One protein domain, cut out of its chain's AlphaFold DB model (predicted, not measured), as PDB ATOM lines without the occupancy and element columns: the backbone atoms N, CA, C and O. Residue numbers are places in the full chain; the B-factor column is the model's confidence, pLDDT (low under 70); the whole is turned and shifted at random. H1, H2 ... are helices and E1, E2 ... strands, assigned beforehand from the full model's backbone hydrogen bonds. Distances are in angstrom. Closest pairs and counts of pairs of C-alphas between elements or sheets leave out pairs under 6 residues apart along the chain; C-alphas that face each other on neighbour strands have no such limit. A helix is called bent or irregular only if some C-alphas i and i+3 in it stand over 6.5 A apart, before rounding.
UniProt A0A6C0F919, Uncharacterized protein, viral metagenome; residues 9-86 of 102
ATOM      1  N   LEU A   9     197.209 199.366  99.730       97.62
ATOM      2  CA  LEU A   9     196.824 199.303  98.323       97.62
ATOM      3  C   LEU A   9     195.531 198.495  98.163       97.62
ATOM      4  O   LEU A   9     195.459 197.343  98.591       97.62
ATOM      5  N   VAL A  10     194.540 199.085  97.502       98.44
ATOM      6  CA  VAL A  10     193.299 198.417  97.107       98.44
ATOM      7  C   VAL A  10     193.337 198.207  95.597       98.44
ATOM      8  O   VAL A  10     193.430 199.160  94.825       98.44
ATOM      9  N   THR A  11     193.300 196.956  95.168       98.38
ATOM     10  CA  THR A  11     193.323 196.518  93.772       98.38
ATOM     11  C   THR A  11     191.982 195.893  93.403       98.38
ATOM     12  O   THR A  11     191.163 195.577  94.267       98.38
ATOM     13  N   ILE A  12     191.771 195.645  92.112       97.56
ATOM     14  CA  ILE A  12     190.591 194.915  91.624       97.56
ATOM     15  C   ILE A  12     190.441 193.522  92.260       97.56
ATOM     16  O   ILE A  12     189.332 193.022  92.408       97.56
ATOM     17  N   GLU A  13     191.550 192.904  92.670       97.88
ATOM     18  CA  GLU A  13     191.573 191.555  93.244       97.88
ATOM     19  C   GLU A  13     191.146 191.543  94.715       97.88
ATOM     20  O   GLU A  13     190.611 190.543  95.193       97.88
ATOM     21  N   ASN A  14     191.382 192.641  95.445       98.00
ATOM     22  CA  ASN A  14     191.147 192.696  96.888       98.00
ATOM     23  C   ASN A  14     190.002 193.629  97.309       98.00
ATOM     24  O   ASN A  14     189.562 193.545  98.450       98.00
ATOM     25  N   VAL A  15     189.483 194.478  96.418       98.38
ATOM     26  CA  VAL A  15     188.456 195.488  96.736       98.38
ATOM     27  C   VAL A  15     187.210 194.902  97.410       98.38
ATOM     28  O   VAL A  15     186.727 195.464  98.393       98.38
ATOM     29  N   HIS A  16     186.753 193.732  96.953       97.38
ATOM     30  CA  HIS A  16     185.605 193.005  97.513       97.38
ATOM     31  C   HIS A  16     185.860 192.426  98.914       97.38
ATOM     32  O   HIS A  16     184.929 191.957  99.559       97.38
ATOM     33  N   PHE A  17     187.100 192.467  99.401       97.75
ATOM     34  CA  PHE A  17     187.459 192.138 100.780       97.75
ATOM     35  C   PHE A  17     187.792 193.397 101.576       97.75
ATOM     36  O   PHE A  17     187.345 193.550 102.706       97.75
ATOM     37  N   GLU A  18     188.545 194.324 100.989       98.31
ATOM     38  CA  GLU A  18     189.044 195.518 101.667       98.31
ATOM     39  C   GLU A  18     187.937 196.487 102.080       98.31
ATOM     40  O   GLU A  18     187.930 196.939 103.226       98.31
ATOM     41  N   ILE A  19     186.976 196.774 101.192       98.38
ATOM     42  CA  ILE A  19     185.844 197.642 101.541       98.38
ATOM     43  C   ILE A  19     184.980 196.980 102.634       98.38
ATOM     44  O   ILE A  19     184.775 197.611 103.674       98.38
ATOM     45  N   PRO A  20     184.525 195.714 102.491       98.38
ATOM     46  CA  PRO A  20     183.741 195.061 103.541       98.38
ATOM     47  C   PRO A  20     184.464 194.908 104.880       98.38
ATOM     48  O   PRO A  20     183.859 195.138 105.927       98.38
ATOM     49  N   ASN A  21     185.756 194.563 104.866       98.31
ATOM     50  CA  ASN A  21     186.557 194.463 106.086       98.31
ATOM     51  C   ASN A  21     186.622 195.811 106.794       98.31
ATOM     52  O   ASN A  21     186.348 195.880 107.987       98.31
ATOM     53  N   TYR A  22     186.892 196.890 106.057       98.38
ATOM     54  CA  TYR A  22     186.927 198.228 106.629       98.38
ATOM     55  C   TYR A  22     185.575 198.640 107.230       98.38
ATOM     56  O   TYR A  22     185.532 199.171 108.343       98.38
ATOM     57  N   ILE A  23     184.467 198.376 106.528       98.38
ATOM     58  CA  ILE A  23     183.105 198.641 107.019       98.38
ATOM     59  C   ILE A  23     182.851 197.884 108.326       98.38
ATOM     60  O   ILE A  23     182.393 198.481 109.301       98.38
ATOM     61  N   ASN A  24     183.188 196.593 108.367       97.94
ATOM     62  CA  ASN A  24     182.982 195.745 109.535       97.94
ATOM     63  C   ASN A  24     183.881 196.152 110.716       97.94
ATOM     64  O   ASN A  24     183.394 196.328 111.829       97.94
ATOM     65  N   GLU A  25     185.177 196.367 110.495       97.62
ATOM     66  CA  GLU A  25     186.132 196.774 111.538       97.62
ATOM     67  C   GLU A  25     185.752 198.111 112.185       97.62
ATOM     68  O   GLU A  25     185.903 198.282 113.394       97.62
ATOM     69  N   ASN A  26     185.208 199.040 111.397       97.44
ATOM     70  CA  ASN A  26     184.790 200.361 111.865       97.44
ATOM     71  C   ASN A  26     183.299 200.432 112.238       97.44
ATOM     72  O   ASN A  26     182.817 201.518 112.563       97.44
ATOM     73  N   GLN A  27     182.577 199.304 112.195       97.50
ATOM     74  CA  GLN A  27     181.148 199.200 112.527       97.50
ATOM     75  C   GLN A  27     180.292 200.253 111.792       97.50
ATOM     76  O   GLN A  27     179.438 200.921 112.380       97.50
ATOM     77  N   ILE A  28     180.561 200.443 110.498       97.88
ATOM     78  CA  ILE A  28     179.850 201.409 109.657       97.88
ATOM     79  C   ILE A  28     178.539 200.776 109.179       97.88
ATOM     80  O   ILE A  28     178.538 199.694 108.600       97.88
ATOM     81  N   TYR A  29     177.420 201.466 109.390       96.81
ATOM     82  CA  TYR A  29     176.116 201.044 108.878       96.81
ATOM     83  C   TYR A  29     175.901 201.593 107.467       96.81
ATOM     84  O   TYR A  29     175.971 202.803 107.267       96.81
ATOM     85  N   ILE A  30     175.616 200.709 106.509       97.81
ATOM     86  CA  ILE A  30     175.324 201.067 105.117       97.81
ATOM     87  C   ILE A  30     173.830 200.868 104.864       97.81
ATOM     88  O   ILE A  30     173.371 199.732 104.766       97.81
ATOM     89  N   ASN A  31     173.073 201.962 104.759       95.88
ATOM     90  CA  ASN A  31     171.644 201.928 104.417       95.88
ATOM     91  C   ASN A  31     171.352 202.582 103.061       95.88
ATOM     92  O   ASN A  31     170.233 202.518 102.568       95.88
ATOM     93  N   SER A  32     172.342 203.246 102.476       95.88
ATOM     94  CA  SER A  32     172.208 203.983 101.230       95.88
ATOM     95  C   SER A  32     173.544 204.049 100.496       95.88
ATOM     96  O   SER A  32     174.612 203.842 101.075       95.88
ATOM     97  N   TYR A  33     173.488 204.407  99.215       96.00
ATOM     98  CA  TYR A  33     174.689 204.646  98.415       96.00
ATOM     99  C   TYR A  33     175.542 205.811  98.953       96.00
ATOM    100  O   TYR A  33     176.770 205.811  98.828       96.00
ATOM    101  N   GLU A  34     174.907 206.793  99.600       97.06
ATOM    102  CA  GLU A  34     175.613 207.886 100.271       97.06
ATOM    103  C   GLU A  34     176.467 207.351 101.430       97.06
ATOM    104  O   GLU A  34     177.643 207.694 101.526       97.06
ATOM    105  N   ASP A  35     175.939 206.436 102.253       98.00
ATOM    106  CA  ASP A  35     176.706 205.828 103.352       98.00
ATOM    107  C   ASP A  35     177.939 205.070 102.837       98.00
ATOM    108  O   ASP A  35     179.029 205.187 103.406       98.00
ATOM    109  N   MET A  36     177.796 204.340 101.725       98.31
ATOM    110  CA  MET A  36     178.912 203.657 101.059       98.31
ATOM    111  C   MET A  36     179.957 204.654 100.545       98.31
ATOM    112  O   MET A  36     181.160 204.465 100.741       98.31
ATOM    113  N   THR A  37     179.513 205.760  99.947       98.19
ATOM    114  CA  THR A  37     180.399 206.842  99.492       98.19
ATOM    115  C   THR A  37     181.180 207.442 100.656       98.19
ATOM    116  O   THR A  37     182.401 207.598 100.574       98.19
ATOM    117  N   GLN A  38     180.517 207.703 101.783       98.56
ATOM    118  CA  GLN A  38     181.172 208.189 102.995       98.56
ATOM    119  C   GLN A  38     182.163 207.166 103.568       98.56
ATOM    120  O   GLN A  38     183.241 207.555 104.024       98.56
ATOM    121  N   ALA A  39     181.858 205.866 103.520       98.56
ATOM    122  CA  ALA A  39     182.783 204.814 103.941       98.56
ATOM    123  C   ALA A  39     184.069 204.823 103.095       98.56
ATOM    124  O   ALA A  39     185.167 204.879 103.653       98.56
ATOM    125  N   VAL A  40     183.946 204.872 101.765       98.44
ATOM    126  CA  VAL A  40     185.090 204.934 100.841       98.44
ATOM    127  C   VAL A  40     185.887 206.234 101.007       98.44
ATOM    128  O   VAL A  40     187.117 206.201 101.029       98.44
ATOM    129  N   LEU A  41     185.230 207.381 101.206       98.31
ATOM    130  CA  LEU A  41     185.923 208.641 101.504       98.31
ATOM    131  C   LEU A  41     186.754 208.547 102.789       98.31
ATOM    132  O   LEU A  41     187.897 209.010 102.818       98.31
ATOM    133  N   ARG A  42     186.223 207.904 103.837       98.25
ATOM    134  CA  ARG A  42     186.974 207.643 105.075       98.25
ATOM    135  C   ARG A  42     188.143 206.685 104.844       98.25
ATOM    136  O   ARG A  42     189.213 206.918 105.396       98.25
ATOM    137  N   MET A  43     187.991 205.661 104.001       98.12
ATOM    138  CA  MET A  43     189.108 204.788 103.607       98.12
ATOM    139  C   MET A  43     190.234 205.595 102.948       98.12
ATOM    140  O   MET A  43     191.397 205.449 103.322       98.12
ATOM    141  N   ILE A  44     189.900 206.500 102.023       97.62
ATOM    142  CA  ILE A  44     190.881 207.375 101.362       97.62
ATOM    143  C   ILE A  44     191.596 208.268 102.391       97.62
ATOM    144  O   ILE A  44     192.823 208.371 102.369       97.62
ATOM    145  N   GLN A  45     190.856 208.870 103.331       97.00
ATOM    146  CA  GLN A  45     191.441 209.643 104.442       97.00
ATOM    147  C   GLN A  45     192.385 208.789 105.302       97.00
ATOM    148  O   GLN A  45     193.432 209.269 105.739       97.00
ATOM    149  N   ASN A  46     192.060 207.508 105.463       96.62
ATOM    150  CA  ASN A  46     192.843 206.513 106.189       96.62
ATOM    151  C   ASN A  46     193.893 205.800 105.316       96.62
ATOM    152  O   ASN A  46     194.330 204.702 105.650       96.62
ATOM    153  N   LYS A  47     194.343 206.443 104.228       96.69
ATOM    154  CA  LYS A  47     195.464 206.009 103.372       96.69
ATOM    155  C   LYS A  47     195.234 204.691 102.616       96.69
ATOM    156  O   LYS A  47     196.202 204.015 102.258       96.69
ATOM    157  N   TYR A  48     193.980 204.348 102.322       97.81
ATOM    158  CA  TYR A  48     193.654 203.309 101.344       97.81
ATOM    159  C   TYR A  48     193.770 203.887  99.927       97.81
ATOM    160  O   TYR A  48     193.127 204.881  99.588       97.81
ATOM    161  N   LEU A  49     194.608 203.269  99.099       97.44
ATOM    162  CA  LEU A  49     194.923 203.709  97.744       97.44
ATOM    163  C   LEU A  49     194.243 202.792  96.728       97.44
ATOM    164  O   LEU A  49     194.722 201.692  96.468       97.44
ATOM    165  N   PHE A  50     193.139 203.250  96.145       98.06
ATOM    166  CA  PHE A  50     192.418 202.527  95.097       98.06
ATOM    167  C   PHE A  50     193.171 202.637  93.766       98.06
ATOM    168  O   PHE A  50     193.268 203.718  93.188       98.06
ATOM    169  N   ASN A  51     193.732 201.522  93.302       97.12
ATOM    170  CA  ASN A  51     194.565 201.433  92.105       97.12
ATOM    171  C   ASN A  51     193.810 200.780  90.941       97.12
ATOM    172  O   ASN A  51     194.186 199.713  90.452       97.12
ATOM    173  N   PHE A  52     192.692 201.391  90.562       97.56
ATOM    174  CA  PHE A  52     191.862 201.018  89.418       97.56
ATOM    175  C   PHE A  52     190.903 202.166  89.077       97.56
ATOM    176  O   PHE A  52     190.863 203.181  89.777       97.56
ATOM    177  N   ASP A  53     190.167 202.029  87.973       96.62
ATOM    178  CA  ASP A  53     189.297 203.086  87.459       96.62
ATOM    179  C   ASP A  53     188.133 203.434  88.408       96.62
ATOM    180  O   ASP A  53     187.579 202.581  89.106       96.62
ATOM    181  N   ARG A  54     187.744 204.715  88.421       94.69
ATOM    182  CA  ARG A  54     186.679 205.217  89.301       94.69
ATOM    183  C   ARG A  54     185.288 204.745  88.888       94.69
ATOM    184  O   ARG A  54     184.444 204.619  89.772       94.69
ATOM    185  N   ASN A  55     185.040 204.476  87.606       94.06
ATOM    186  CA  ASN A  55     183.769 203.899  87.174       94.06
ATOM    187  C   ASN A  55     183.650 202.464  87.685       94.06
ATOM    188  O   ASN A  55     182.608 202.106  88.220       94.06
ATOM    189  N   LEU A  56     184.739 201.687  87.646       95.44
ATOM    190  CA  LEU A  56     184.756 200.352  88.246       95.44
ATOM    191  C   LEU A  56     184.511 200.406  89.762       95.44
ATOM    192  O   LEU A  56     183.707 199.638  90.281       95.44
ATOM    193  N   LEU A  57     185.153 201.341  90.474       97.69
ATOM    194  CA  LEU A  57     184.880 201.555  91.900       97.69
ATOM    195  C   LEU A  57     183.408 201.880  92.153       97.69
ATOM    196  O   LEU A  57     182.819 201.346  93.088       97.69
ATOM    197  N   ARG A  58     182.813 202.733  91.315       96.31
ATOM    198  CA  ARG A  58     181.400 203.081  91.407       96.31
ATOM    199  C   ARG A  58     180.504 201.850  91.249       96.31
ATOM    200  O   ARG A  58     179.650 201.667  92.108       96.31
ATOM    201  N   SER A  59     180.726 201.013  90.234       95.06
ATOM    202  CA  SER A  59     179.949 199.781  90.036       95.06
ATOM    203  C   SER A  59     180.045 198.860  91.255       95.06
ATOM    204  O   SER A  59     179.031 198.445  91.805       95.06
ATOM    205  N   ILE A  60     181.260 198.651  91.772       97.25
ATOM    206  CA  ILE A  60     181.485 197.832  92.972       97.25
ATOM    207  C   ILE A  60     180.769 198.427  94.192       97.25
ATOM    208  O   ILE A  60     180.203 197.701  95.005       97.25
ATOM    209  N   MET A  61     180.776 199.753  94.353       97.88
ATOM    210  CA  MET A  61     180.051 200.409  95.441       97.88
ATOM    211  C   MET A  61     178.537 200.219  95.321       97.88
ATOM    212  O   MET A  61     177.881 200.078  96.350       97.88
ATOM    213  N   GLU A  62     177.974 200.227  94.111       96.62
ATOM    214  CA  GLU A  62     176.545 199.972  93.880       96.62
ATOM    215  C   GLU A  62     176.187 198.528  94.283       96.62
ATOM    216  O   GLU A  62     175.285 198.339  95.106       96.62
ATOM    217  N   ASP A  63     176.984 197.543  93.851       96.69
ATOM    218  CA  ASP A  63     176.837 196.130  94.233       96.69
ATOM    219  C   ASP A  63     176.928 195.928  95.751       96.69
ATOM    220  O   ASP A  63     176.065 195.299  96.371       96.69
ATOM    221  N   LEU A  64     177.964 196.492  96.383       97.88
ATOM    222  CA  LEU A  64     178.161 196.388  97.827       97.88
ATOM    223  C   LEU A  64     177.034 197.089  98.590       97.88
ATOM    224  O   LEU A  64     176.554 196.561  99.590       97.88
ATOM    225  N   THR A  65     176.567 198.251  98.134       97.94
ATOM    226  CA  THR A  65     175.452 198.956  98.786       97.94
ATOM    227  C   THR A  65     174.197 198.089  98.793       97.94
ATOM    228  O   THR A  65     173.563 197.942  99.838       97.94
ATOM    229  N   PHE A  66     173.861 197.470  97.658       97.56
ATOM    230  CA  PHE A  66     172.735 196.543  97.578       97.56
ATOM    231  C   PHE A  66     172.957 195.293  98.443       97.56
ATOM    232  O   PHE A  66     172.033 194.849  99.120       97.56
ATOM    233  N   MET A  67     174.185 194.772  98.513       96.69
ATOM    234  CA  MET A  67     174.535 193.656  99.402       96.69
ATOM    235  C   MET A  67     174.261 193.973 100.882       96.69
ATOM    236  O   MET A  67     173.741 193.119 101.602       96.69
ATOM    237  N   TYR A  68     174.587 195.184 101.345       96.75
ATOM    238  CA  TYR A  68     174.349 195.604 102.732       96.75
ATOM    239  C   TYR A  68     172.900 196.031 103.002       96.75
ATOM    240  O   TYR A  68     172.410 195.857 104.119       96.75
ATOM    241  N   CYS A  69     172.205 196.567 101.998       94.75
ATOM    242  CA  CYS A  69     170.831 197.043 102.115       94.75
ATOM    243  C   CYS A  69     169.951 196.517 100.960       94.75
ATOM    244  O   CYS A  69     169.508 197.293 100.107       94.75
ATOM    245  N   PRO A  70     169.659 195.200 100.925       93.50
ATOM    246  CA  PRO A  70     168.962 194.571  99.799       93.50
ATOM    247  C   PRO A  70     167.462 194.895  99.738       93.50
ATOM    248  O   PRO A  70     166.801 194.589  98.751       93.50
ATOM    249  N   GLY A  71     166.903 195.474 100.806       90.06
ATOM    250  CA  GLY A  71     165.487 195.839 100.894       90.06
ATOM    251  C   GLY A  71     165.147 197.229 100.350       90.06
ATOM    252  O   GLY A  71     163.975 197.589 100.358       90.06
ATOM    253  N   ASP A  72     166.140 198.014  99.926       91.44
ATOM    254  CA  ASP A  72     165.931 199.344  99.349       91.44
ATOM    255  C   ASP A  72     165.820 199.244  97.821       91.44
ATOM    256  O   ASP A  72     166.781 198.897  97.125       91.44
ATOM    257  N   ASP A  73     164.635 199.575  97.308       94.12
ATOM    258  CA  ASP A  73     164.319 199.575  95.880       94.12
ATOM    259  C   ASP A  73     165.286 200.450  95.072       94.12
ATOM    260  O   ASP A  73     165.682 200.069  93.977       94.12
ATOM    261  N   ILE A  74     165.749 201.576  95.628       94.75
ATOM    262  CA  ILE A  74     166.662 202.487  94.929       94.75
ATOM    263  C   ILE A  74     168.021 201.811  94.706       94.75
ATOM    264  O   ILE A  74     168.644 201.990  93.660       94.75
ATOM    265  N   ASN A  75     168.505 201.030  95.676       93.25
ATOM    266  CA  ASN A  75     169.765 200.296  95.531       93.25
ATOM    267  C   ASN A  75     169.621 199.153  94.522       93.25
ATOM    268  O   ASN A  75     170.518 198.961  93.703       93.25
ATOM    269  N   ARG A  76     168.481 198.450  94.534       94.12
ATOM    270  CA  ARG A  76     168.170 197.426  93.530       94.12
ATOM    271  C   ARG A  76     168.152 198.018  92.122       94.12
ATOM    272  O   ARG A  76     168.793 197.470  91.233       94.12
ATOM    273  N   ASP A  77     167.444 199.125  91.927       94.62
ATOM    274  CA  ASP A  77     167.258 199.734  90.608       94.62
ATOM    275  C   ASP A  77     168.590 200.241  90.021       94.62
ATOM    276  O   ASP A  77     168.797 200.145  88.814       94.62
ATOM    277  N   ARG A  78     169.534 200.707  90.859       92.81
ATOM    278  CA  ARG A  78     170.903 201.039  90.413       92.81
ATOM    279  C   ARG A  78     171.635 199.822  89.851       92.81
ATOM    280  O   ARG A  78     172.153 199.897  88.742       92.81
ATOM    281  N   VAL A  79     171.640 198.711  90.593       93.94
ATOM    282  CA  VAL A  79     172.293 197.468  90.155       93.94
ATOM    283  C   VAL A  79     171.647 196.950  88.869       93.94
ATOM    284  O   VAL A  79     172.357 196.626  87.923       93.94
ATOM    285  N   LEU A  80     170.312 196.935  88.792       93.06
ATOM    286  CA  LEU A  80     169.595 196.519  87.582       93.06
ATOM    287  C   LEU A  80     169.939 197.402  86.381       93.06
ATOM    288  O   LEU A  80     170.282 196.875  85.334       93.06
ATOM    289  N   SER A  81     169.950 198.727  86.545       90.81
ATOM    290  CA  SER A  81     170.302 199.646  85.457       90.81
ATOM    291  C   SER A  81     171.714 199.416  84.913       90.81
ATOM    292  O   SER A  81     171.936 199.646  83.727       90.81
ATOM    293  N   MET A  82     172.669 199.008  85.755       86.81
ATOM    294  CA  MET A  82     174.031 198.691  85.314       86.81
ATOM    295  C   MET A  82     174.106 197.359  84.566       86.81
ATOM    296  O   MET A  82     174.891 197.236  83.630       86.81
ATOM    297  N   LEU A  83     173.298 196.376  84.971       87.62
ATOM    298  CA  LEU A  83     173.201 195.087  84.286       87.62
ATOM    299  C   LEU A  83     172.494 195.234  82.933       87.62
ATOM    300  O   LEU A  83     172.999 194.731  81.936       87.62
ATOM    301  N   ASP A  84     171.396 195.986  82.880       85.06
ATOM    302  CA  ASP A  84     170.642 196.232  81.647       85.06
ATOM    303  C   ASP A  84     171.471 197.042  80.633       85.06
ATOM    304  O   ASP A  84     171.505 196.709  79.454       85.06
ATOM    305  N   ALA A  85     172.224 198.056  81.082       64.06
ATOM    306  CA  ALA A  85     173.106 198.837  80.205       64.06
ATOM    307  C   ALA A  85     174.264 198.021  79.601       64.06
ATOM    308  O   ALA A  85     174.864 198.459  78.624       64.06
ATOM    309  N   SER A  86     174.594 196.858  80.174       57.88
ATOM    310  CA  SER A  86     175.622 195.965  79.630       57.88
ATOM    311  C   SER A  86     175.120 195.037  78.514       57.88
ATOM    312  O   SER A  86     175.945 194.395  77.868       57.88
TER     313      SER A  86
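AT A GLANCE: This is residues 9 to 86 of the 102 residues of an uncharacterized protein of viral metagenome (UniProt A0A6C0F919). Four helices are packed at steep angles: H3 stands in the middle, H4 packs on it at one end of the long axis, and H2 starts beside H3 and runs away toward the other end, where H1 crosses over it at about a right angle. The short strand E1 lies at that same far end, with residues 9 to 10 running parallel beside its residues 49 to 50. The printed part has 78 residues, with four named helices and one named strand in the order H1, H2, E1, H3, H4, and the class is mostly helix. It is compact, with a radius of gyration of the C-alphas of 12.2 A, and the C-alphas span 33 by 26 by 17 A.

HOW THE PARTS SIT: The longest helix, H3, residues 54 to 68, touches H4, residues 73 to 84, opposite ways at a steep tilt of 46 degrees; the closest C-alphas are those of Phe 66 and Asn 75, 5.2 A apart. With residues 61 to 65 alone, H3 touches residues 33 to 37 of H2, residues 33 to 45, opposite ways at a steep tilt of 58 degrees; the closest C-alphas, of Tyr 33 and Thr 65, are 5.8 A apart. H1, residues 15 to 25, and residues 39 to 43 of H2 only just touch, with 3 pairs of C-alphas within 8 A, the closest those of Ile 23 and Ala 39 at 6.9 A; the lines of H1 and H2 are about perpendicular, at 90 degrees. H1 and H3 are close but not clearly touching, the closest C-alphas being those of His 16 and Ile 60, 7.8 A apart. H1 and H4 are apart. E1, residues 48 to 50, pairs with no named strand and meets H2 only through their link; it is only just apart from H3, at 8.2 A. Every O i to N i+4 pair is within hydrogen-bond range in H2, H3 and H4, and 6 of 7 are in H1.

IN THESE COORDINATES: H3 is 20.6 A long, from C-alpha 54 at (186.679, 205.217, 89.301) to C-alpha 68 at (174.349, 195.604, 102.732). H2 measures 18.5 A, H4 15.9 A, H1 15.0 A and E1 6.4 A. H1 begins at C-alpha 15 at (188.456, 195.488, 96.736), and H4 ends at C-alpha 84 at (170.642, 196.232, 81.647). H1 is neither bent nor irregular, but only just: C-alphas 16 and 19 are 6.1 A apart.

THE WHOLE: The two C-alphas farthest apart, of Asn 46 and Asp 84, are 34.7 A apart. The printed part has no cut. The link from H1 to H2 is short, the other three are tight, and no link is long. The mean pLDDT of the printed part is 95.4, with residues 85 to 86 under 70.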